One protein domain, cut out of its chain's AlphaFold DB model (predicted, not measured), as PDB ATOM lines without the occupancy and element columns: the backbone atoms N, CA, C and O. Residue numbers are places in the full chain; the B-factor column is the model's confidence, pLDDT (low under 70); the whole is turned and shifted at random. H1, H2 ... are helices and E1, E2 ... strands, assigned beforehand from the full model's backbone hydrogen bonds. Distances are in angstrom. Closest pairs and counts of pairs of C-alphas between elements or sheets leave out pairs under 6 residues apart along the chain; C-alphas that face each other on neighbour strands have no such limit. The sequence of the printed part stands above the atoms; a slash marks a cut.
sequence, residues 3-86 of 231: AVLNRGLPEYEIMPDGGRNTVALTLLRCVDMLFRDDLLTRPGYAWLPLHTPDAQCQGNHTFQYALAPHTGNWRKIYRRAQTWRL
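This is residues 3 to 86 of the 231 residues of the protein "Glyco_hydro38C2 domain-containing protein" of Anaerolineae bacterium (UniProt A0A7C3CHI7). This is an open model of two separate two-stranded ribbons, E1 with E4 and the hairpin E2 with E3, both toward one end of the longest axis, with the short helix H2 packing on E1; a long loop, residues 26 to 52, runs out to the other end, where the four-residue helix H1 sits before residues 57 to 63 come back to E4. At the far end residues 38 to 43 stick out. The printed part has 84 residues with two named helices and four named strands, in the order E1, E2, E3, H1, E4, H2; the class is mixed, helices and strands, with 34 residues, under half, in named elements. Both sheets, E1 - E4 and E2 - E3, are antiparallel. The whole is only just loose, close to extended, with a radius of gyration of the C-alphas of 17.4 A and spans of 49 by 33 by 20 A.

Begin at E1, residues 3 to 7, and set it beside E4, residues 64 to 69: they are antiparallel at 162 degrees, with N 5 and O 66 at 2.8 A and N 3 and O 68 at 2.9 A, within hydrogen-bond range. Next read E2, residues 12 to 17, and E3, residues 20 to 25, a hairpin, antiparallel at 155 degrees, with N 13 and O 24 at 2.9 A and N 20 and O 17 at 2.8 A. Between E1 and E3 there is 1 pair of C-alphas within 8 A, Val 4 and Val 23, 7.9 A apart. E2 is apart from E1 and from E4, and E3 is apart from E4. H1, residues 53 to 56, is apart from E1 and E2. Then look at H2, residues 78 to 84: its closest C-alpha to E1 is that of Ala 81, 5.7 A from that of Leu 5, and it is near E4, with 5 pairs of C-alphas within 10 A. H2 is apart from E2, E3 and H1. In H2 every O i to N i+4 pair is within hydrogen-bond range; H1 is too short for such a pair, and its 1 pair of O i and N i+3 is within range.

Find C-alpha 3 at (32.576, 35.016, -5.751), where E1 begins; it runs 13.3 A to C-alpha 7. E2 covers 15.5 A and E3 16.2 A. H1 begins at C-alpha 53, at (-1.405, 34.123, -11.034), and covers 5.7 A. E4 covers 17.1 A, and H2 runs 9.9 A to C-alpha 84 at (29.441, 23.291, -4.721).

The two C-alphas farthest apart are those of Leu 48 and Thr 71, at 49.3 A. The printed part has no cut. The link from E3 to H1, 27 residues, is long; within it residues 38 to 43 stand free, and residues 38 to 39 pair with residues 42 to 43, antiparallel. The mean pLDDT of the printed part is 91.6, and no printed residue is under 70.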
ATOM      1  N   ALA A   3      33.500  35.745  -4.893       95.44
ATOM      2  CA  ALA A   3      32.576  35.016  -5.751       95.44
ATOM      3  C   ALA A   3      31.259  34.759  -5.013       95.44
ATOM      4  O   ALA A   3      31.271  34.363  -3.845       95.44
ATOM      5  N   VAL A   4      30.142  34.940  -5.715       95.88
ATOM      6  CA  VAL A   4      28.810  34.529  -5.263       95.88
ATOM      7  C   VAL A   4      28.466  33.225  -5.975       95.88
ATOM      8  O   VAL A   4      28.330  33.188  -7.197       95.88
ATOM      9  N   LEU A   5      28.396  32.134  -5.220       96.06
ATOM     10  CA  LEU A   5      28.030  30.812  -5.722       96.06
ATOM     11  C   LEU A   5      26.527  30.642  -5.546       96.06
ATOM     12  O   LEU A   5      26.026  30.916  -4.462       96.06
ATOM     13  N   ASN A   6      25.810  30.185  -6.569       95.06
ATOM     14  CA  ASN A   6      24.366  29.997  -6.487       95.06
ATOM     15  C   ASN A   6      23.923  28.623  -6.990       95.06
ATOM     16  O   ASN A   6      24.608  27.985  -7.800       95.06
ATOM     17  N   ARG A   7      22.773  28.164  -6.489       94.75
ATOM     18  CA  ARG A   7      22.106  26.947  -6.949       94.75
ATOM     19  C   ARG A   7      20.696  27.303  -7.402       94.75
ATOM     20  O   ARG A   7      19.791  27.404  -6.585       94.75
ATOM     21  N   GLY A   8      20.534  27.473  -8.712       93.62
ATOM     22  CA  GLY A   8      19.236  27.778  -9.316       93.62
ATOM     23  C   GLY A   8      18.837  29.254  -9.254       93.62
ATOM     24  O   GLY A   8      17.657  29.541  -9.396       93.62
ATOM     25  N   LEU A   9      19.791  30.177  -9.066       96.44
ATOM     26  CA  LEU A   9      19.549  31.628  -9.076       96.44
ATOM     27  C   LEU A   9      20.322  32.253 -10.252       96.44
ATOM     28  O   LEU A   9      21.474  32.665 -10.086       96.44
ATOM     29  N   PRO A  10      19.756  32.237 -11.473       95.62
ATOM     30  CA  PRO A  10      20.487  32.599 -12.687       95.62
ATOM     31  C   PRO A  10      20.653  34.111 -12.893       95.62
ATOM     32  O   PRO A  10      21.469  34.516 -13.716       95.62
ATOM     33  N   GLU A  11      19.883  34.934 -12.182       98.00
ATOM     34  CA  GLU A  11      19.820  36.383 -12.381       98.00
ATOM     35  C   GLU A  11      20.650  37.120 -11.318       98.00
ATOM     36  O   GLU A  11      20.522  36.867 -10.117       98.00
ATOM     37  N   TYR A  12      21.518  38.026 -11.771       97.31
ATOM     38  CA  TYR A  12      22.317  38.898 -10.917       97.31
ATOM     39  C   TYR A  12      22.579  40.240 -11.610       97.31
ATOM     40  O   TYR A  12      22.547  40.330 -12.838       97.31
ATOM     41  N   GLU A  13      22.916  41.256 -10.822       97.00
ATOM     42  CA  GLU A  13      23.316  42.582 -11.295       97.00
ATOM     43  C   GLU A  13      24.574  43.056 -10.554       97.00
ATOM     44  O   GLU A  13      24.773  42.761  -9.372       97.00
ATOM     45  N   ILE A  14      25.449  43.778 -11.258       95.94
ATOM     46  CA  ILE A  14      26.609  44.449 -10.663       95.94
ATOM     47  C   ILE A  14      26.311  45.943 -10.614       95.94
ATOM     48  O   ILE A  14      26.308  46.604 -11.650       95.94
ATOM     49  N   MET A  15      26.094  46.469  -9.413       95.31
ATOM     50  CA  MET A  15      25.795  47.883  -9.195       95.31
ATOM     51  C   MET A  15      27.057  48.622  -8.733       95.31
ATOM     52  O   MET A  15      27.643  48.233  -7.716       95.31
ATOM     53  N   PRO A  16      27.497  49.678  -9.440       94.56
ATOM     54  CA  PRO A  16      28.541  50.567  -8.942       94.56
ATOM     55  C   PRO A  16      28.067  51.297  -7.678       94.56
ATOM     56  O   PRO A  16      26.983  51.872  -7.664       94.56
ATOM     57  N   ASP A  17      28.887  51.302  -6.629       91.19
ATOM     58  CA  ASP A  17      28.572  51.914  -5.335       91.19
ATOM     59  C   ASP A  17      29.794  52.652  -4.776       91.19
ATOM     60  O   ASP A  17      30.679  52.054  -4.160       91.19
ATOM     61  N   GLY A  18      29.895  53.956  -5.056       84.00
ATOM     62  CA  GLY A  18      30.892  54.835  -4.428       84.00
ATOM     63  C   GLY A  18      32.352  54.370  -4.555       84.00
ATOM     64  O   GLY A  18      33.142  54.568  -3.634       84.00
ATOM     65  N   GLY A  19      32.717  53.714  -5.664       87.69
ATOM     66  CA  GLY A  19      34.056  53.142  -5.889       87.69
ATOM     67  C   GLY A  19      34.198  51.658  -5.521       87.69
ATOM     68  O   GLY A  19      35.286  51.091  -5.644       87.69
ATOM     69  N   ARG A  20      33.111  51.007  -5.100       90.50
ATOM     70  CA  ARG A  20      32.978  49.552  -4.947       90.50
ATOM     71  C   ARG A  20      31.954  49.014  -5.946       90.50
ATOM     72  O   ARG A  20      31.246  49.774  -6.596       90.50
ATOM     73  N   ASN A  21      31.884  47.690  -6.052       93.06
ATOM     74  CA  ASN A  21      30.850  46.996  -6.814       93.06
ATOM     75  C   ASN A  21      30.014  46.147  -5.856       93.06
ATOM     76  O   ASN A  21      30.570  45.329  -5.117       93.06
ATOM     77  N   THR A  22      28.696  46.305  -5.914       94.88
ATOM     78  CA  THR A  22      27.725  45.473  -5.201       94.88
ATOM     79  C   THR A  22      27.203  44.397  -6.144       94.88
ATOM     80  O   THR A  22      26.790  44.694  -7.260       94.88
ATOM     81  N   VAL A  23      27.223  43.139  -5.700       95.44
ATOM     82  CA  VAL A  23      26.620  42.017  -6.432       95.44
ATOM     83  C   VAL A  23      25.213  41.798  -5.883       95.44
ATOM     84  O   VAL A  23      25.065  41.273  -4.779       95.44
ATOM     85  N   ALA A  24      24.190  42.196  -6.636       96.50
ATOM     86  CA  ALA A  24      22.802  41.877  -6.325       96.50
ATOM     87  C   ALA A  24      22.452  40.511  -6.927       96.50
ATOM     88  O   ALA A  24      22.612  40.305  -8.126       96.50
ATOM     89  N   LEU A  25      22.005  39.570  -6.095       97.50
ATOM     90  CA  LEU A  25      21.538  38.252  -6.524       97.50
ATOM     91  C   LEU A  25      20.019  38.206  -6.375       97.50
ATOM     92  O   LEU A  25      19.513  38.313  -5.256       97.50
ATOM     93  N   THR A  26      19.298  38.026  -7.478       98.19
ATOM     94  CA  THR A  26      17.839  37.911  -7.426       98.19
ATOM     95  C   THR A  26      17.465  36.572  -6.802       98.19
ATOM     96  O   THR A  26      17.804  35.512  -7.329       98.19
ATOM     97  N   LEU A  27      16.763  36.614  -5.668       98.12
ATOM     98  CA  LEU A  27      16.259  35.408  -5.006       98.12
ATOM     99  C   LEU A  27      14.908  34.978  -5.580       98.12
ATOM    100  O   LEU A  27      14.696  33.802  -5.847       98.12
ATOM    101  N   LEU A  28      14.007  35.935  -5.804       97.62
ATOM    102  CA  LEU A  28      12.660  35.687  -6.299       97.62
ATOM    103  C   LEU A  28      12.185  36.878  -7.129       97.62
ATOM    104  O   LEU A  28      12.427  38.025  -6.757       97.62
ATOM    105  N   ARG A  29      11.480  36.602  -8.228       96.44
ATOM    106  CA  ARG A  29      10.826  37.621  -9.051       96.44
ATOM    107  C   ARG A  29       9.385  37.205  -9.315       96.44
ATOM    108  O   ARG A  29       9.141  36.284 -10.085       96.44
ATOM    109  N   CYS A  30       8.459  37.903  -8.672       96.50
ATOM    110  CA  CYS A  30       7.022  37.676  -8.786       96.50
ATOM    111  C   CYS A  30       6.441  38.634  -9.827       96.50
ATOM    112  O   CYS A  30       6.725  39.834  -9.795       96.50
ATOM    113  N   VAL A  31       5.639  38.115 -10.750       93.25
ATOM    114  CA  VAL A  31       4.958  38.923 -11.769       93.25
ATOM    115  C   VAL A  31       3.508  38.491 -11.903       93.25
ATOM    116  O   VAL A  31       3.169  37.341 -11.644       93.25
ATOM    117  N   ASP A  32       2.661  39.421 -12.337       91.38
ATOM    118  CA  ASP A  32       1.229  39.162 -12.497       91.38
ATOM    119  C   ASP A  32       0.824  38.789 -13.925       91.38
ATOM    120  O   ASP A  32      -0.174  38.109 -14.140       91.38
ATOM    121  N   MET A  33       1.603  39.228 -14.914       88.69
ATOM    122  CA  MET A  33       1.270  39.074 -16.325       88.69
ATOM    123  C   MET A  33       2.475  38.635 -17.145       88.69
ATOM    124  O   MET A  33       3.607  39.059 -16.896       88.69
ATOM    125  N   LEU A  34       2.200  37.846 -18.183       87.94
ATOM    126  CA  LEU A  34       3.197  37.382 -19.145       87.94
ATOM    127  C   LEU A  34       3.728  38.519 -20.034       87.94
ATOM    128  O   LEU A  34       4.916  38.565 -20.357       87.94
ATOM    129  N   PHE A  35       2.853  39.453 -20.412       85.00
ATOM    130  CA  PHE A  35       3.187  40.613 -21.232       85.00
ATOM    131  C   PHE A  35       2.629  41.885 -20.608       85.00
ATOM    132  O   PHE A  35       1.500  41.914 -20.127       85.00
ATOM    133  N   ARG A  36       3.450  42.931 -20.643       79.81
ATOM    134  CA  ARG A  36       3.157  44.277 -20.164       79.81
ATOM    135  C   ARG A  36       3.612  45.275 -21.216       79.81
ATOM    136  O   ARG A  36       4.653  45.050 -21.842       79.81
ATOM    137  N   ASP A  37       2.830  46.327 -21.400       81.12
ATOM    138  CA  ASP A  37       3.109  47.458 -22.289       81.12
ATOM    139  C   ASP A  37       3.752  48.649 -21.571       81.12
ATOM    140  O   ASP A  37       4.306  49.529 -22.229       81.12
ATOM    141  N   ASP A  38       3.727  48.645 -20.240       82.38
ATOM    142  CA  ASP A  38       4.212  49.707 -19.359       82.38
ATOM    143  C   ASP A  38       5.671  49.513 -18.892       82.38
ATOM    144  O   ASP A  38       6.102  50.084 -17.889       82.38
ATOM    145  N   LEU A  39       6.468  48.720 -19.621       82.19
ATOM    146  CA  LEU A  39       7.893  48.530 -19.331       82.19
ATOM    147  C   LEU A  39       8.733  49.689 -19.894       82.19
ATOM    148  O   LEU A  39       8.760  49.915 -21.103       82.19
ATOM    149  N   LEU A  40       9.519  50.350 -19.033       80.44
ATOM    150  CA  LEU A  40      10.389  51.487 -19.396       80.44
ATOM    151  C   LEU A  40      11.350  51.193 -20.559       80.44
ATOM    152  O   LEU A  40      11.627  52.063 -21.377       80.44
ATOM    153  N   THR A  41      11.884  49.973 -20.621       81.62
ATOM    154  CA  THR A  41      12.893  49.562 -21.611       81.62
ATOM    155  C   THR A  41      12.293  48.918 -22.857       81.62
ATOM    156  O   THR A  41      13.007  48.696 -23.834       81.62
ATOM    157  N   ARG A  42      10.992  48.603 -22.837       80.00
ATOM    158  CA  ARG A  42      10.296  47.964 -23.954       80.00
ATOM    159  C   ARG A  42       8.830  48.414 -23.996       80.00
ATOM    160  O   ARG A  42       7.970  47.683 -23.503       80.00
ATOM    161  N   PRO A  43       8.554  49.580 -24.597       75.56
ATOM    162  CA  PRO A  43       7.194  50.075 -24.755       75.56
ATOM    163  C   PRO A  43       6.361  49.143 -25.645       75.56
ATOM    164  O   PRO A  43       6.835  48.697 -26.693       75.56
ATOM    165  N   GLY A  44       5.110  48.895 -25.253       75.25
ATOM    166  CA  GLY A  44       4.136  48.143 -26.048       75.25
ATOM    167  C   GLY A  44       4.097  46.632 -25.787       75.25
ATOM    168  O   GLY A  44       4.946  46.042 -25.118       75.25
ATOM    169  N   TYR A  45       3.060  45.990 -26.324       76.12
ATOM    170  CA  TYR A  45       2.815  44.563 -26.147       76.12
ATOM    171  C   TYR A  45       3.625  43.718 -27.130       76.12
ATOM    172  O   TYR A  45       3.576  43.933 -28.338       76.12
ATOM    173  N   ALA A  46       4.312  42.692 -26.618       76.75
ATOM    174  CA  ALA A  46       4.876  41.645 -27.473       76.75
ATOM    175  C   ALA A  46       3.818  40.602 -27.889       76.75
ATOM    176  O   ALA A  46       3.981  39.942 -28.910       76.75
ATOM    177  N   TRP A  47       2.740  40.465 -27.108       79.25
ATOM    178  CA  TRP A  47       1.557  39.649 -27.389       79.25
ATOM    179  C   TRP A  47       0.435  40.016 -26.394       79.25
ATOM    180  O   TRP A  47       0.560  40.988 -25.651       79.25
ATOM    181  N   LEU A  48      -0.646  39.236 -26.357       82.50
ATOM    182  CA  LEU A  48      -1.785  39.419 -25.453       82.50
ATOM    183  C   LEU A  48      -1.363  39.526 -23.971       82.50
ATOM    184  O   LEU A  48      -0.609  38.669 -23.503       82.50
ATOM    185  N   PRO A  49      -1.883  40.506 -23.208       83.94
ATOM    186  CA  PRO A  49      -1.715  40.561 -21.758       83.94
ATOM    187  C   PRO A  49      -2.462  39.393 -21.108       83.94
ATOM    188  O   PRO A  49      -3.684  39.405 -20.977       83.94
ATOM    189  N   LEU A  50      -1.724  38.348 -20.745       90.06
ATOM    190  CA  LEU A  50      -2.259  37.166 -20.076       90.06
ATOM    191  C   LEU A  50      -1.866  37.196 -18.604       90.06
ATOM    192  O   LEU A  50      -0.674  37.245 -18.289       90.06
ATOM    193  N   HIS A  51      -2.867  37.135 -17.727       92.69
ATOM    194  CA  HIS A  51      -2.655  36.979 -16.293       92.69
ATOM    195  C   HIS A  51      -2.060  35.605 -15.987       92.69
ATOM    196  O   HIS A  51      -2.519  34.577 -16.488       92.69
ATOM    197  N   THR A  52      -1.042  35.602 -15.137       94.19
ATOM    198  CA  THR A  52      -0.289  34.419 -14.724       94.19
ATOM    199  C   THR A  52      -0.232  34.378 -13.196       94.19
ATOM    200  O   THR A  52       0.830  34.640 -12.633       94.19
ATOM    201  N   PRO A  53      -1.347  34.071 -12.499       94.44
ATOM    202  CA  PRO A  53      -1.405  34.123 -11.034       94.44
ATOM    203  C   PRO A  53      -0.354  33.221 -10.369       94.44
ATOM    204  O   PRO A  53       0.239  33.598  -9.363       94.44
ATOM    205  N   ASP A  54      -0.031  32.079 -10.981       95.12
ATOM    206  CA  ASP A  54       0.994  31.162 -10.467       95.12
ATOM    207  C   ASP A  54       2.426  31.734 -10.571       95.12
ATOM    208  O   ASP A  54       3.315  31.331  -9.817       95.12
ATOM    209  N   ALA A  55       2.665  32.728 -11.441       96.00
ATOM    210  CA  ALA A  55       3.952  33.431 -11.556       96.00
ATOM    211  C   ALA A  55       4.209  34.425 -10.407       96.00
ATOM    212  O   ALA A  55       5.286  35.020 -10.321       96.00
ATOM    213  N   GLN A  56       3.250  34.573  -9.488       97.06
ATOM    214  CA  GLN A  56       3.459  35.246  -8.207       97.06
ATOM    215  C   GLN A  56       4.287  34.404  -7.237       97.06
ATOM    216  O   GLN A  56       4.724  34.926  -6.212       97.06
ATOM    217  N   CYS A  57       4.490  33.114  -7.536       97.12
ATOM    218  CA  CYS A  57       5.323  32.208  -6.751       97.12
ATOM    219  C   CYS A  57       4.949  32.219  -5.259       97.12
ATOM    220  O   CYS A  57       5.805  32.398  -4.399       97.12
ATOM    221  N   GLN A  58       3.665  32.079  -4.930       97.50
ATOM    222  CA  GLN A  58       3.219  32.058  -3.534       97.50
ATOM    223  C   GLN A  58       3.700  30.786  -2.808       97.50
ATOM    224  O   GLN A  58       3.926  29.748  -3.430       97.50
ATOM    225  N   GLY A  59       3.834  30.861  -1.481       97.25
ATOM    226  CA  GLY A  59       4.263  29.744  -0.632       97.25
ATOM    227  C   GLY A  59       5.702  29.862  -0.121       97.25
ATOM    228  O   GLY A  59       6.329  30.918  -0.190       97.25
ATOM    229  N   ASN A  60       6.213  28.769   0.447       98.06
ATOM    230  CA  ASN A  60       7.538  28.739   1.062       98.06
ATOM    231  C   ASN A  60       8.629  28.481   0.022       98.06
ATOM    232  O   ASN A  60       8.551  27.518  -0.739       98.06
ATOM    233  N   HIS A  61       9.695  29.281   0.071       97.88
ATOM    234  CA  HIS A  61      10.865  29.136  -0.795       97.88
ATOM    235  C   HIS A  61      12.131  28.914   0.018       97.88
ATOM    236  O   HIS A  61      12.276  29.407   1.134       97.88
ATOM    237  N   THR A  62      13.077  28.175  -0.551       98.00
ATOM    238  CA  THR A  62      14.413  27.992   0.022       98.00
ATOM    239  C   THR A  62      15.444  28.263  -1.058       98.00
ATOM    240  O   THR A  62      15.485  27.574  -2.075       98.00
ATOM    241  N   PHE A  63      16.303  29.248  -0.813       97.69
ATOM    242  CA  PHE A  63      17.344  29.669  -1.742       97.69
ATOM    243  C   PHE A  63      18.715  29.283  -1.199       97.69
ATOM    244  O   PHE A  63      19.017  29.504  -0.029       97.69
ATOM    245  N   GLN A  64      19.556  28.701  -2.054       96.81
ATOM    246  CA  GLN A  64      20.903  28.274  -1.684       96.81
ATOM    247  C   GLN A  64      21.933  29.089  -2.463       96.81
ATOM    248  O   GLN A  64      22.000  29.030  -3.695       96.81
ATOM    249  N   TYR A  65      22.772  29.814  -1.729       96.88
ATOM    250  CA  TYR A  65      23.920  30.540  -2.257       96.88
ATOM    251  C   TYR A  65      25.051  30.579  -1.222       96.88
ATOM    252  O   TYR A  65      24.850  30.252  -0.051       96.88
ATOM    253  N   ALA A  66      26.254  30.946  -1.651       96.44
ATOM    254  CA  ALA A  66      27.415  31.078  -0.781       96.44
ATOM    255  C   ALA A  66      28.328  32.219  -1.234       96.44
ATOM    256  O   ALA A  66      28.461  32.496  -2.425       96.44
ATOM    257  N   LEU A  67      29.005  32.844  -0.274       96.19
ATOM    258  CA  LEU A  67      30.046  33.835  -0.521       96.19
ATOM    259  C   LEU A  67      31.412  33.169  -0.375       96.19
ATOM    260  O   LEU A  67      31.708  32.554   0.650       96.19
ATOM    261  N   ALA A  68      32.252  33.281  -1.400       96.44
ATOM    262  CA  ALA A  68      33.564  32.650  -1.428       96.44
ATOM    263  C   ALA A  68      34.652  33.671  -1.797       96.44
ATOM    264  O   ALA A  68      34.820  34.005  -2.976       96.44
ATOM    265  N   PRO A  69      35.427  34.162  -0.813       95.62
ATOM    266  CA  PRO A  69      36.645  34.910  -1.086       95.62
ATOM    267  C   PRO A  69      37.646  34.035  -1.847       95.62
ATOM    268  O   PRO A  69      37.787  32.841  -1.567       95.62
ATOM    269  N   HIS A  70      38.356  34.620  -2.807       95.06
ATOM    270  CA  HIS A  70      39.383  33.912  -3.567       95.06
ATOM    271  C   HIS A  70      40.516  34.845  -3.998       95.06
ATOM    272  O   HIS A  70      40.337  36.056  -4.149       95.06
ATOM    273  N   THR A  71      41.691  34.276  -4.244       95.19
ATOM    274  CA  THR A  71      42.826  34.992  -4.833       95.19
ATOM    275  C   THR A  71      42.763  34.951  -6.360       95.19
ATOM    276  O   THR A  71      42.072  34.118  -6.953       95.19
ATOM    277  N   GLY A  72      43.468  35.877  -7.014       92.50
ATOM    278  CA  GLY A  72      43.534  35.948  -8.474       92.50
ATOM    279  C   GLY A  72      42.173  36.197  -9.131       92.50
ATOM    280  O   GLY A  72      41.396  37.042  -8.684       92.50
ATOM    281  N   ASN A  73      41.898  35.456 -10.204       91.25
ATOM    282  CA  ASN A  73      40.724  35.622 -11.062       91.25
ATOM    283  C   ASN A  73      39.751  34.431 -10.962       91.25
ATOM    284  O   ASN A  73      39.942  33.506 -10.167       91.25
ATOM    285  N   TRP A  74      38.703  34.455 -11.789       90.69
ATOM    286  CA  TRP A  74      37.629  33.457 -11.804       90.69
ATOM    287  C   TRP A  74      38.134  32.008 -11.946       90.69
ATOM    288  O   TRP A  74      37.537  31.093 -11.379       90.69
ATOM    289  N   ARG A  75      39.280  31.780 -12.604       89.69
ATOM    290  CA  ARG A  75      39.861  30.441 -12.822       89.69
ATOM    291  C   ARG A  75      40.197  29.722 -11.520       89.69
ATOM    292  O   ARG A  75      40.113  28.501 -11.444       89.69
ATOM    293  N   LYS A  76      40.551  30.475 -10.472       90.69
ATOM    294  CA  LYS A  76      40.898  29.919  -9.154       90.69
ATOM    295  C   LYS A  76      39.681  29.428  -8.369       90.69
ATOM    296  O   LYS A  76      39.842  28.590  -7.488       90.69
ATOM    297  N   ILE A  77      38.483  29.930  -8.676       92.44
ATOM    298  CA  ILE A  77      37.256  29.618  -7.928       92.44
ATOM    299  C   ILE A  77      36.235  28.821  -8.743       92.44
ATOM    300  O   ILE A  77      35.390  28.145  -8.162       92.44
ATOM    301  N   TYR A  78      36.338  28.824 -10.074       89.19
ATOM    302  CA  TYR A  78      35.368  28.202 -10.976       89.19
ATOM    303  C   TYR A  78      35.091  26.730 -10.665       89.19
ATOM    304  O   TYR A  78      33.935  26.334 -10.540       89.19
ATOM    305  N   ARG A  79      36.136  25.917 -10.456       89.00
ATOM    306  CA  ARG A  79      35.954  24.499 -10.106       89.00
ATOM    307  C   ARG A  79      35.172  24.335  -8.803       89.00
ATOM    308  O   ARG A  79      34.258  23.522  -8.749       89.00
ATOM    309  N   ARG A  80      35.484  25.138  -7.781       91.50
ATOM    310  CA  ARG A  80      34.764  25.128  -6.500       91.50
ATOM    311  C   ARG A  80      33.310  25.575  -6.670       91.50
ATOM    312  O   ARG A  80      32.431  24.978  -6.059       91.50
ATOM    313  N   ALA A  81      33.057  26.576  -7.515       91.88
ATOM    314  CA  ALA A  81      31.709  27.030  -7.854       91.88
ATOM    315  C   ALA A  81      30.870  25.908  -8.483       91.88
ATOM    316  O   ALA A  81      29.720  25.699  -8.107       91.88
ATOM    317  N   GLN A  82      31.470  25.150  -9.401       88.00
ATOM    318  CA  GLN A  82      30.836  24.013 -10.061       88.00
ATOM    319  C   GLN A  82      30.543  22.874  -9.079       88.00
ATOM    320  O   GLN A  82      29.401  22.423  -8.995       88.00
ATOM    321  N   THR A  83      31.542  22.442  -8.303       90.12
ATOM    322  CA  THR A  83      31.394  21.308  -7.377       90.12
ATOM    323  C   THR A  83      30.479  21.620  -6.201       90.12
ATOM    324  O   THR A  83      29.841  20.713  -5.689       90.12
ATOM    325  N   TRP A  84      30.364  22.885  -5.787       93.38
ATOM    326  CA  TRP A  84      29.441  23.291  -4.721       93.38
ATOM    327  C   TRP A  84      27.968  23.009  -5.073       93.38
ATOM    328  O   TRP A  84      27.153  22.782  -4.182       93.38
ATOM    329  N   ARG A  85      27.625  22.950  -6.367       90.44
ATOM    330  CA  ARG A  85      26.267  22.622  -6.837       90.44
ATOM    331  C   ARG A  85      25.972  21.120  -6.837       90.44
ATOM    332  O   ARG A  85      24.815  20.738  -7.012       90.44
ATOM    333  N   LEU A  86      26.995  20.281  -6.671       90.31
ATOM    334  CA  LEU A  86      26.897  18.830  -6.782       90.31
ATOM    335  C   LEU A  86      26.867  18.201  -5.381       90.31
ATOM    336  O   LEU A  86      27.851  18.314  -4.647       90.31
TER     337      LEU A  86